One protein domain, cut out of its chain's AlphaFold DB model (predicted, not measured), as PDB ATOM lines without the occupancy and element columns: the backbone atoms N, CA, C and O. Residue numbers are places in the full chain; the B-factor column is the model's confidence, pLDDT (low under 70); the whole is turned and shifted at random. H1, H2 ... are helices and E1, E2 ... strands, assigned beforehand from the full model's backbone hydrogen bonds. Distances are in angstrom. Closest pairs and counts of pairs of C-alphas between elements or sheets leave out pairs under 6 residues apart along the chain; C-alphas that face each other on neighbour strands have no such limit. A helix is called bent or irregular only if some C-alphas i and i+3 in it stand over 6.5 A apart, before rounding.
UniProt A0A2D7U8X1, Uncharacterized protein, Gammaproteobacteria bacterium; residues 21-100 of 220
ATOM      1  N   PHE A  21      37.889 -63.806  29.956       83.00
ATOM      2  CA  PHE A  21      36.761 -63.587  30.868       83.00
ATOM      3  C   PHE A  21      37.200 -63.283  32.305       83.00
ATOM      4  O   PHE A  21      36.352 -63.022  33.158       83.00
ATOM      5  N   ILE A  22      38.506 -63.312  32.589       87.06
ATOM      6  CA  ILE A  22      39.040 -62.928  33.897       87.06
ATOM      7  C   ILE A  22      38.806 -61.421  34.106       87.06
ATOM      8  O   ILE A  22      39.072 -60.634  33.190       87.06
ATOM      9  N   PRO A  23      38.343 -60.997  35.299       89.00
ATOM     10  CA  PRO A  23      38.221 -59.583  35.624       89.00
ATOM     11  C   PRO A  23      39.551 -58.854  35.448       89.00
ATOM     12  O   PRO A  23      40.585 -59.303  35.948       89.00
ATOM     13  N   ILE A  24      39.523 -57.702  34.779       90.62
ATOM     14  CA  ILE A  24      40.731 -56.945  34.423       90.62
ATOM     15  C   ILE A  24      41.610 -56.605  35.646       90.62
ATOM     16  O   ILE A  24      42.836 -56.582  35.543       90.62
ATOM     17  N   ASN A  25      40.993 -56.444  36.822       88.12
ATOM     18  CA  ASN A  25      41.670 -56.129  38.076       88.12
ATOM     19  C   ASN A  25      42.766 -57.148  38.446       88.12
ATOM     20  O   ASN A  25      43.796 -56.779  39.006       88.12
ATOM     21  N   PHE A  26      42.615 -58.425  38.072       86.12
ATOM     22  CA  PHE A  26      43.662 -59.430  38.300       86.12
ATOM     23  C   PHE A  26      44.942 -59.147  37.503       86.12
ATOM     24  O   PHE A  26      46.037 -59.365  38.015       86.12
ATOM     25  N   PHE A  27      44.816 -58.650  36.270       85.75
ATOM     26  CA  PHE A  27      45.968 -58.314  35.432       85.75
ATOM     27  C   PHE A  27      46.613 -57.007  35.893       85.75
ATOM     28  O   PHE A  27      47.817 -56.964  36.137       85.75
ATOM     29  N   VAL A  28      45.800 -55.963  36.065       87.38
ATOM     30  CA  VAL A  28      46.274 -54.616  36.410       87.38
ATOM     31  C   VAL A  28      46.959 -54.605  37.774       87.38
ATOM     32  O   VAL A  28      48.091 -54.139  37.875       87.38
ATOM     33  N   SER A  29      46.357 -55.217  38.800       83.75
ATOM     34  CA  SER A  29      46.969 -55.291  40.136       83.75
ATOM     35  C   SER A  29      48.309 -56.036  40.156       83.75
ATOM     36  O   SER A  29      49.169 -55.734  40.981       83.75
ATOM     37  N   SER A  30      48.518 -57.004  39.256       82.25
ATOM     38  CA  SER A  30      49.799 -57.701  39.133       82.25
ATOM     39  C   SER A  30      50.858 -56.857  38.426       82.25
ATOM     40  O   SER A  30      52.034 -56.979  38.755       82.25
ATOM     41  N   ILE A  31      50.462 -56.035  37.451       82.38
ATOM     42  CA  ILE A  31      51.375 -55.146  36.722       82.38
ATOM     43  C   ILE A  31      51.793 -53.982  37.624       82.38
ATOM     44  O   ILE A  31      52.986 -53.759  37.799       82.38
ATOM     45  N   MET A  32      50.831 -53.309  38.260       81.38
ATOM     46  CA  MET A  32      51.085 -52.134  39.103       81.38
ATOM     47  C   MET A  32      52.039 -52.413  40.262       81.38
ATOM     48  O   MET A  32      52.887 -51.588  40.557       81.38
ATOM     49  N   LYS A  33      51.981 -53.605  40.871       78.62
ATOM     50  CA  LYS A  33      52.917 -54.002  41.942       78.62
ATOM     51  C   LYS A  33      54.392 -53.970  41.537       78.62
ATOM     52  O   LYS A  33      55.246 -53.985  42.416       78.62
ATOM     53  N   ASN A  34      54.683 -54.015  40.239       75.75
ATOM     54  CA  ASN A  34      56.041 -54.053  39.706       75.75
ATOM     55  C   ASN A  34      56.456 -52.732  39.040       75.75
ATOM     56  O   ASN A  34      57.562 -52.658  38.510       75.75
ATOM     57  N   LEU A  35      55.576 -51.727  39.023       74.38
ATOM     58  CA  LEU A  35      55.859 -50.407  38.472       74.38
ATOM     59  C   LEU A  35      56.189 -49.443  39.613       74.38
ATOM     60  O   LEU A  35      55.509 -49.436  40.633       74.38
ATOM     61  N   ASP A  36      57.226 -48.631  39.421       76.62
ATOM     62  CA  ASP A  36      57.601 -47.541  40.330       76.62
ATOM     63  C   ASP A  36      56.884 -46.250  39.899       76.62
ATOM     64  O   ASP A  36      57.508 -45.285  39.469       76.62
ATOM     65  N   VAL A  37      55.548 -46.304  39.863       74.69
ATOM     66  CA  VAL A  37      54.678 -45.205  39.416       74.69
ATOM     67  C   VAL A  37      53.463 -45.133  40.338       74.69
ATOM     68  O   VAL A  37      52.843 -46.165  40.610       74.69
ATOM     69  N   ASP A  38      53.111 -43.930  40.792       84.31
ATOM     70  CA  ASP A  38      51.974 -43.685  41.684       84.31
ATOM     71  C   ASP A  38      50.669 -43.572  40.881       84.31
ATOM     72  O   ASP A  38      50.229 -42.488  40.504       84.31
ATOM     73  N   ILE A  39      50.082 -44.720  40.539       88.56
ATOM     74  CA  ILE A  39      48.767 -44.805  39.892       88.56
ATOM     75  C   ILE A  39      47.787 -45.407  40.891       88.56
ATOM     76  O   ILE A  39      48.020 -46.501  41.406       88.56
ATOM     77  N   GLU A  40      46.648 -44.753  41.095       91.44
ATOM     78  CA  GLU A  40      45.582 -45.250  41.966       91.44
ATOM     79  C   GLU A  40      44.227 -45.218  41.249       91.44
ATOM     80  O   GLU A  40      44.006 -44.432  40.332       91.44
ATOM     81  N   TYR A  41      43.310 -46.102  41.646       93.25
ATOM     82  CA  TYR A  41      41.911 -46.057  41.215       93.25
ATOM     83  C   TYR A  41      40.988 -46.617  42.294       93.25
ATOM     84  O   TYR A  41      41.331 -47.588  42.976       93.25
ATOM     85  N   SER A  42      39.779 -46.066  42.408       93.19
ATOM     86  CA  SER A  42      38.765 -46.585  43.337       93.19
ATOM     87  C   SER A  42      38.132 -47.877  42.833       93.19
ATOM     88  O   SER A  42      37.837 -48.788  43.613       93.19
ATOM     89  N   TYR A  43      37.873 -47.966  41.526       93.06
ATOM     90  CA  TYR A  43      37.143 -49.094  40.957       93.06
ATOM     91  C   TYR A  43      37.541 -49.383  39.514       93.06
ATOM     92  O   TYR A  43      37.643 -48.488  38.682       93.06
ATOM     93  N   LEU A  44      37.701 -50.670  39.211       94.44
ATOM     94  CA  LEU A  44      38.051 -51.161  37.886       94.44
ATOM     95  C   LEU A  44      37.159 -52.364  37.548       94.44
ATOM     96  O   LEU A  44      37.243 -53.422  38.180       94.44
ATOM     97  N   GLU A  45      36.302 -52.202  36.542       94.31
ATOM     98  CA  GLU A  45      35.351 -53.218  36.078       94.31
ATOM     99  C   GLU A  45      35.598 -53.574  34.616       94.31
ATOM    100  O   GLU A  45      35.971 -52.728  33.810       94.31
ATOM    101  N   GLY A  46      35.332 -54.833  34.269       93.56
ATOM    102  CA  GLY A  46      35.411 -55.338  32.906       93.56
ATOM    103  C   GLY A  46      36.463 -56.426  32.748       93.56
ATOM    104  O   GLY A  46      36.825 -57.127  33.696       93.56
ATOM    105  N   ASN A  47      36.934 -56.587  31.518       92.38
ATOM    106  CA  ASN A  47      37.932 -57.580  31.132       92.38
ATOM    107  C   ASN A  47      38.979 -56.944  30.207       92.38
ATOM    108  O   ASN A  47      39.021 -55.727  30.024       92.38
ATOM    109  N   ILE A  48      39.835 -57.765  29.605       89.88
ATOM    110  CA  ILE A  48      40.913 -57.282  28.737       89.88
ATOM    111  C   ILE A  48      40.436 -56.638  27.429       89.88
ATOM    112  O   ILE A  48      41.249 -56.014  26.761       89.88
ATOM    113  N   PHE A  49      39.162 -56.759  27.045       93.06
ATOM    114  CA  PHE A  49      38.617 -56.135  25.836       93.06
ATOM    115  C   PHE A  49      37.916 -54.812  26.102       93.06
ATOM    116  O   PHE A  49      37.939 -53.933  25.249       93.06
ATOM    117  N   SER A  50      37.239 -54.673  27.234       95.50
ATOM    118  CA  SER A  50      36.507 -53.452  27.551       95.50
ATOM    119  C   SER A  50      36.135 -53.397  29.015       95.50
ATOM    120  O   SER A  50      35.928 -54.438  29.651       95.50
ATOM    121  N   GLY A  51      35.965 -52.182  29.508       96.31
ATOM    122  CA  GLY A  51      35.610 -51.943  30.889       96.31
ATOM    123  C   GLY A  51      35.540 -50.463  31.215       96.31
ATOM    124  O   GLY A  51      35.503 -49.615  30.319       96.31
ATOM    125  N   LYS A  52      35.537 -50.184  32.513       96.62
ATOM    126  CA  LYS A  52      35.541 -48.833  33.059       96.62
ATOM    127  C   LYS A  52      36.497 -48.725  34.242       96.62
ATOM    128  O   LYS A  52      36.666 -49.688  34.995       96.62
ATOM    129  N   ILE A  53      37.076 -47.545  34.397       95.94
ATOM    130  CA  ILE A  53      37.953 -47.142  35.492       95.94
ATOM    131  C   ILE A  53      37.297 -45.930  36.143       95.94
ATOM    132  O   ILE A  53      36.941 -44.993  35.432       95.94
ATOM    133  N   LEU A  54      37.098 -45.973  37.455       95.94
ATOM    134  CA  LEU A  54      36.577 -44.852  38.231       95.94
ATOM    135  C   LEU A  54      37.650 -44.337  39.179       95.94
ATOM    136  O   LEU A  54      38.399 -45.134  39.760       95.94
ATOM    137  N   ASP A  55      37.647 -43.025  39.353       94.75
ATOM    138  CA  ASP A  55      38.547 -42.265  40.192       94.75
ATOM    139  C   ASP A  55      40.020 -42.553  39.867       94.75
ATOM    140  O   ASP A  55      40.770 -42.959  40.748       94.75
ATOM    141  N   LEU A  56      40.440 -42.435  38.600       93.94
ATOM    142  CA  LEU A  56      41.847 -42.645  38.235       93.94
ATOM    143  C   LEU A  56      42.696 -41.471  38.738       93.94
ATOM    144  O   LEU A  56      42.416 -40.322  38.394       93.94
ATOM    145  N   TYR A  57      43.763 -41.770  39.473       91.50
ATOM    146  CA  TYR A  57      44.779 -40.820  39.915       91.50
ATOM    147  C   TYR A  57      46.152 -41.189  39.359       91.50
ATOM    148  O   TYR A  57      46.466 -42.366  39.163       91.50
ATOM    149  N   TYR A  58      46.971 -40.169  39.136       87.25
ATOM    150  CA  TYR A  58      48.390 -40.286  38.821       87.25
ATOM    151  C   TYR A  58      49.146 -39.247  39.652       87.25
ATOM    152  O   TYR A  58      48.757 -38.083  39.623       87.25
ATOM    153  N   ASP A  59      50.169 -39.641  40.412       84.62
ATOM    154  CA  ASP A  59      50.917 -38.763  41.328       84.62
ATOM    155  C   ASP A  59      49.977 -37.905  42.207       84.62
ATOM    156  O   ASP A  59      50.083 -36.680  42.266       84.62
ATOM    157  N   ASN A  60      48.992 -38.546  42.854       84.56
ATOM    158  CA  ASN A  60      47.921 -37.922  43.656       84.56
ATOM    159  C   ASN A  60      46.999 -36.923  42.920       84.56
ATOM    160  O   ASN A  60      46.089 -36.354  43.530       84.56
ATOM    161  N   ASN A  61      47.165 -36.739  41.612       83.69
ATOM    162  CA  ASN A  61      46.326 -35.874  40.797       83.69
ATOM    163  C   ASN A  61      45.147 -36.650  40.213       83.69
ATOM    164  O   ASN A  61      45.331 -37.656  39.530       83.69
ATOM    165  N   PHE A  62      43.922 -36.171  40.456       88.56
ATOM    166  CA  PHE A  62      42.722 -36.779  39.878       88.56
ATOM    167  C   PHE A  62      42.736 -36.604  38.360       88.56
ATOM    168  O   PHE A  62      42.631 -35.481  37.859       88.56
ATOM    169  N   ILE A  63      42.804 -37.709  37.627       90.06
ATOM    170  CA  ILE A  63      42.821 -37.735  36.167       90.06
ATOM    171  C   ILE A  63      41.402 -37.776  35.622       90.06
ATOM    172  O   ILE A  63      41.069 -36.894  34.835       90.06
ATOM    173  N   GLY A  64      40.562 -38.708  36.076       92.75
ATOM    174  CA  GLY A  64      39.163 -38.795  35.649       92.75
ATOM    175  C   GLY A  64      38.558 -40.195  35.729       92.75
ATOM    176  O   GLY A  64      39.223 -41.165  36.103       92.75
ATOM    177  N   ASP A  65      37.308 -40.292  35.298       96.31
ATOM    178  CA  ASP A  65      36.599 -41.553  35.083       96.31
ATOM    179  C   ASP A  65      36.598 -41.913  33.599       96.31
ATOM    180  O   ASP A  65      36.267 -41.081  32.756       96.31
ATOM    181  N   PHE A  66      36.886 -43.171  33.255       97.44
ATOM    182  CA  PHE A  66      37.069 -43.589  31.863       97.44
ATOM    183  C   PHE A  66      36.359 -44.890  31.525       97.44
ATOM    184  O   PHE A  66      36.417 -45.868  32.266       97.44
ATOM    185  N   ASN A  67      35.791 -44.952  30.325       97.94
ATOM    186  CA  ASN A  67      35.560 -46.218  29.640       97.94
ATOM    187  C   ASN A  67      36.755 -46.533  28.744       97.94
ATOM    188  O   ASN A  67      37.334 -45.632  28.135       97.94
ATOM    189  N   TYR A  68      37.073 -47.818  28.600       96.56
ATOM    190  CA  TYR A  68      38.090 -48.275  27.661       96.56
ATOM    191  C   TYR A  68      37.599 -49.434  26.792       96.56
ATOM    192  O   TYR A  68      36.756 -50.246  27.192       96.56
ATOM    193  N   LYS A  69      38.164 -49.528  25.586       97.44
ATOM    194  CA  LYS A  69      37.964 -50.634  24.652       97.44
ATOM    195  C   LYS A  69      39.258 -50.966  23.922       97.44
ATOM    196  O   LYS A  69      39.755 -50.176  23.116       97.44
ATOM    197  N   ASN A  70      39.728 -52.182  24.144       94.81
ATOM    198  CA  ASN A  70      40.941 -52.714  23.563       94.81
ATOM    199  C   ASN A  70      40.643 -53.491  22.279       94.81
ATOM    200  O   ASN A  70      39.633 -54.195  22.166       94.81
ATOM    201  N   GLN A  71      41.545 -53.385  21.314       94.38
ATOM    202  CA  GLN A  71      41.569 -54.192  20.106       94.38
ATOM    203  C   GLN A  71      42.942 -54.846  19.999       94.38
ATOM    204  O   GLN A  71      43.968 -54.217  20.242       94.38
ATOM    205  N   PHE A  72      42.939 -56.126  19.650       90.31
ATOM    206  CA  PHE A  72      44.149 -56.922  19.510       90.31
ATOM    207  C   PHE A  72      44.245 -57.365  18.062       90.31
ATOM    208  O   PHE A  72      43.352 -58.056  17.560       90.31
ATOM    209  N   THR A  73      45.318 -56.972  17.393       88.50
ATOM    210  CA  THR A  73      45.660 -57.468  16.066       88.50
ATOM    211  C   THR A  73      46.966 -58.260  16.144       88.50
ATOM    212  O   THR A  73      47.588 -58.371  17.199       88.50
ATOM    213  N   PHE A  74      47.385 -58.864  15.031       85.50
ATOM    214  CA  PHE A  74      48.715 -59.482  14.960       85.50
ATOM    215  C   PHE A  74      49.846 -58.449  14.954       85.50
ATOM    216  O   PHE A  74      50.996 -58.806  15.193       85.50
ATOM    217  N   ASN A  75      49.507 -57.194  14.668       87.81
ATOM    218  CA  ASN A  75      50.448 -56.116  14.423       87.81
ATOM    219  C   ASN A  75      50.567 -55.194  15.632       87.81
ATOM    220  O   ASN A  75      51.648 -54.701  15.920       87.81
ATOM    221  N   ASP A  76      49.462 -54.963  16.330       89.69
ATOM    222  CA  ASP A  76      49.364 -53.989  17.403       89.69
ATOM    223  C   ASP A  76      48.320 -54.382  18.457       89.69
ATOM    224  O   ASP A  76      47.443 -55.231  18.256       89.69
ATOM    225  N   ILE A  77      48.440 -53.731  19.609       91.69
ATOM    226  CA  ILE A  77      47.390 -53.630  20.618       91.69
ATOM    227  C   ILE A  77      46.988 -52.165  20.671       91.69
ATOM    228  O   ILE A  77      47.845 -51.303  20.864       91.69
ATOM    229  N   SER A  78      45.698 -51.880  20.531       95.25
ATOM    230  CA  SER A  78      45.165 -50.535  20.721       95.25
ATOM    231  C   SER A  78      44.161 -50.495  21.864       95.25
ATOM    232  O   SER A  78      43.396 -51.436  22.058       95.25
ATOM    233  N   ALA A  79      44.166 -49.411  22.627       95.81
ATOM    234  CA  ALA A  79      43.260 -49.135  23.729       95.81
ATOM    235  C   ALA A  79      42.618 -47.767  23.496       95.81
ATOM    236  O   ALA A  79      43.258 -46.730  23.656       95.81
ATOM    237  N   ASN A  80      41.350 -47.773  23.093       97.75
ATOM    238  CA  ASN A  80      40.553 -46.558  22.961       97.75
ATOM    239  C   ASN A  80      39.997 -46.211  24.336       97.75
ATOM    240  O   ASN A  80      39.422 -47.090  24.984       97.75
ATOM    241  N   PHE A  81      40.114 -44.961  24.760       97.12
ATOM    242  CA  PHE A  81      39.563 -44.484  26.020       97.12
ATOM    243  C   PHE A  81      38.783 -43.190  25.817       97.12
ATOM    244  O   PHE A  81      39.092 -42.382  24.942       97.12
ATOM    245  N   TYR A  82      37.753 -43.008  26.633       97.06
ATOM    246  CA  TYR A  82      36.998 -41.766  26.699       97.06
ATOM    247  C   TYR A  82      36.489 -41.546  28.115       97.06
ATOM    248  O   TYR A  82      36.064 -42.487  28.793       97.06
ATOM    249  N   SER A  83      36.555 -40.294  28.542       96.44
ATOM    250  CA  SER A  83      36.035 -39.840  29.819       96.44
ATOM    251  C   SER A  83      34.526 -40.053  29.893       96.44
ATOM    252  O   SER A  83      33.808 -39.927  28.896       96.44
ATOM    253  N   ILE A  84      34.051 -40.422  31.076       94.81
ATOM    254  CA  ILE A  84      32.623 -40.519  31.408       94.81
ATOM    255  C   ILE A  84      32.196 -39.488  32.453       94.81
ATOM    256  O   ILE A  84      31.020 -39.436  32.813       94.81
ATOM    257  N   ASP A  85      33.146 -38.682  32.913       90.38
ATOM    258  CA  ASP A  85      32.940 -37.502  33.736       90.38
ATOM    259  C   ASP A  85      32.899 -36.229  32.863       90.38
ATOM    260  O   ASP A  85      32.735 -36.278  31.642       90.38
ATOM    261  N   GLU A  86      33.016 -35.064  33.495       86.00
ATOM    262  CA  GLU A  86      32.937 -33.760  32.829       86.00
ATOM    263  C   GLU A  86      34.250 -33.328  32.144       86.00
ATOM    264  O   GLU A  86      34.306 -32.233  31.582       86.00
ATOM    265  N   LYS A  87      35.316 -34.145  32.169       82.06
ATOM    266  CA  LYS A  87      36.657 -33.717  31.737       82.06
ATOM    267  C   LYS A  87      36.908 -33.765  30.231       82.06
ATOM    268  O   LYS A  87      37.946 -33.285  29.789       82.06
ATOM    269  N   ASN A  88      35.991 -34.322  29.436       91.50
ATOM    270  CA  ASN A  88      36.075 -34.358  27.966       91.50
ATOM    271  C   ASN A  88      37.438 -34.840  27.423       91.50
ATOM    272  O   ASN A  88      37.969 -34.303  26.449       91.50
ATOM    273  N   ILE A  89      38.013 -35.861  28.056       94.94
ATOM    274  CA  ILE A  89      39.268 -36.490  27.644       94.94
ATOM    275  C   ILE A  89      38.946 -37.714  26.784       94.94
ATOM    276  O   ILE A  89      38.098 -38.525  27.150       94.94
ATOM    277  N   ALA A  90      39.627 -37.895  25.659       97.38
ATOM    278  CA  ALA A  90      39.539 -39.101  24.843       97.38
ATOM    279  C   ALA A  90      40.842 -39.336  24.078       97.38
ATOM    280  O   ALA A  90      41.618 -38.408  23.873       97.38
ATOM    281  N   GLY A  91      41.085 -40.572  23.648       97.44
ATOM    282  CA  GLY A  91      42.233 -40.899  22.811       97.44
ATOM    283  C   GLY A  91      42.389 -42.393  22.570       97.44
ATOM    284  O   GLY A  91      41.600 -43.213  23.046       97.44
ATOM    285  N   THR A  92      43.431 -42.750  21.823       97.62
ATOM    286  CA  THR A  92      43.776 -44.144  21.533       97.62
ATOM    287  C   THR A  92      45.245 -44.396  21.818       97.62
ATOM    288  O   THR A  92      46.112 -43.839  21.156       97.62
ATOM    289  N   VAL A  93      45.546 -45.274  22.768       95.69
ATOM    290  CA  VAL A  93      46.913 -45.765  22.982       95.69
ATOM    291  C   VAL A  93      47.163 -46.937  22.041       95.69
ATOM    292  O   VAL A  93      46.335 -47.838  21.961       95.69
ATOM    293  N   VAL A  94      48.290 -46.955  21.339       94.06
ATOM    294  CA  VAL A  94      48.694 -48.011  20.409       94.06
ATOM    295  C   VAL A  94      50.096 -48.494  20.767       94.06
ATOM    296  O   VAL A  94      51.028 -47.704  20.925       94.06
ATOM    297  N   LYS A  95      50.246 -49.813  20.863       90.25
ATOM    298  CA  LYS A  95      51.520 -50.501  21.058       90.25
ATOM    299  C   LYS A  95      51.760 -51.450  19.891       90.25
ATOM    300  O   LYS A  95      51.004 -52.404  19.714       90.25
ATOM    301  N   ASP A  96      52.812 -51.195  19.116       86.62
ATOM    302  CA  ASP A  96      53.259 -52.099  18.050       86.62
ATOM    303  C   ASP A  96      53.857 -53.380  18.660       86.62
ATOM    304  O   ASP A  96      54.612 -53.332  19.636       86.62
ATOM    305  N   LEU A  97      53.495 -54.528  18.092       83.31
ATOM    306  CA  LEU A  97      53.957 -55.855  18.492       83.31
ATOM    307  C   LEU A  97      55.044 -56.422  17.567       83.31
ATOM    308  O   LEU A  97      55.663 -57.430  17.916       83.31
ATOM    309  N   HIS A  98      55.307 -55.811  16.406       75.19
ATOM    310  CA  HIS A  98      56.314 -56.306  15.458       75.19
ATOM    311  C   HIS A  98      57.724 -56.275  16.038       75.19
ATOM    312  O   HIS A  98      58.535 -57.157  15.747       75.19
ATOM    313  N   ASN A  99      58.022 -55.270  16.860       67.56
ATOM    314  CA  ASN A  99      59.309 -55.152  17.516       67.56
ATOM    315  C   ASN A  99      59.203 -55.544  18.991       67.56
ATOM    316  O   ASN A  99      59.126 -54.701  19.877       67.56
ATOM    317  N   ILE A 100      59.270 -56.850  19.253       62.41
ATOM    318  CA  ILE A 100      59.221 -57.436  20.606       62.41
ATOM    319  C   ILE A 100      60.354 -56.893  21.508       62.41
ATOM    320  O   ILE A 100      60.259 -56.952  22.731       62.41
TER     321      ILE A 100
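Overview. This is residues 21 to 100 of the 220 residues of an uncharacterized protein of Gammaproteobacteria bacterium (UniProt A0A2D7U8X1). A twisted sheet of five strands, E2 and E3 sharply bent, has one short helix, H1, grazing it near its E1 edge. The 80 printed residues hold H1, then E1 to E5, a meander, each strand the antiparallel neighbour of the one before. The class is mostly strand; the whole is compact, radius of gyration of the C-alphas 13.2 A, spanning 34 by 29 by 25 A.

Along the chain. Find C-alpha 24 at (40.731, -56.945, 34.423), where H1, residues 24 to 32, begins. Next come E1, 43 to 46; E2, 50 to 58, 21.0 A; E3, 61 to 72, 30.0 A; E4, 76 to 83, 23.1 A; and E5, 90 to 96, 20.1 A, ending at C-alpha (53.259, -52.099, 18.050).

Arrangement. H1, with 4 of 5 O i to N i+4 pairs within hydrogen-bond range, only grazes the sheet; its closest C-alpha pair with E1 is Ile 24 and Gly 46, 5.8 A. Look for backbone pairs within range in the hairpins: N 45 and O 52, 3.0 A, for E1 and E2; N 53 and O 66, 2.8 A, for E2 and E3; N 69 and O 80, 2.8 A, for E3 and E4; N 79 and O 93, 2.8 A, for E4 and E5.

Size, cuts and confidence. The C-alphas farthest apart, Glu 86 and Ile 100, are 37.4 A apart. The printed part has no cut and no long link; pLDDT is under 70 at residues 99 to 100.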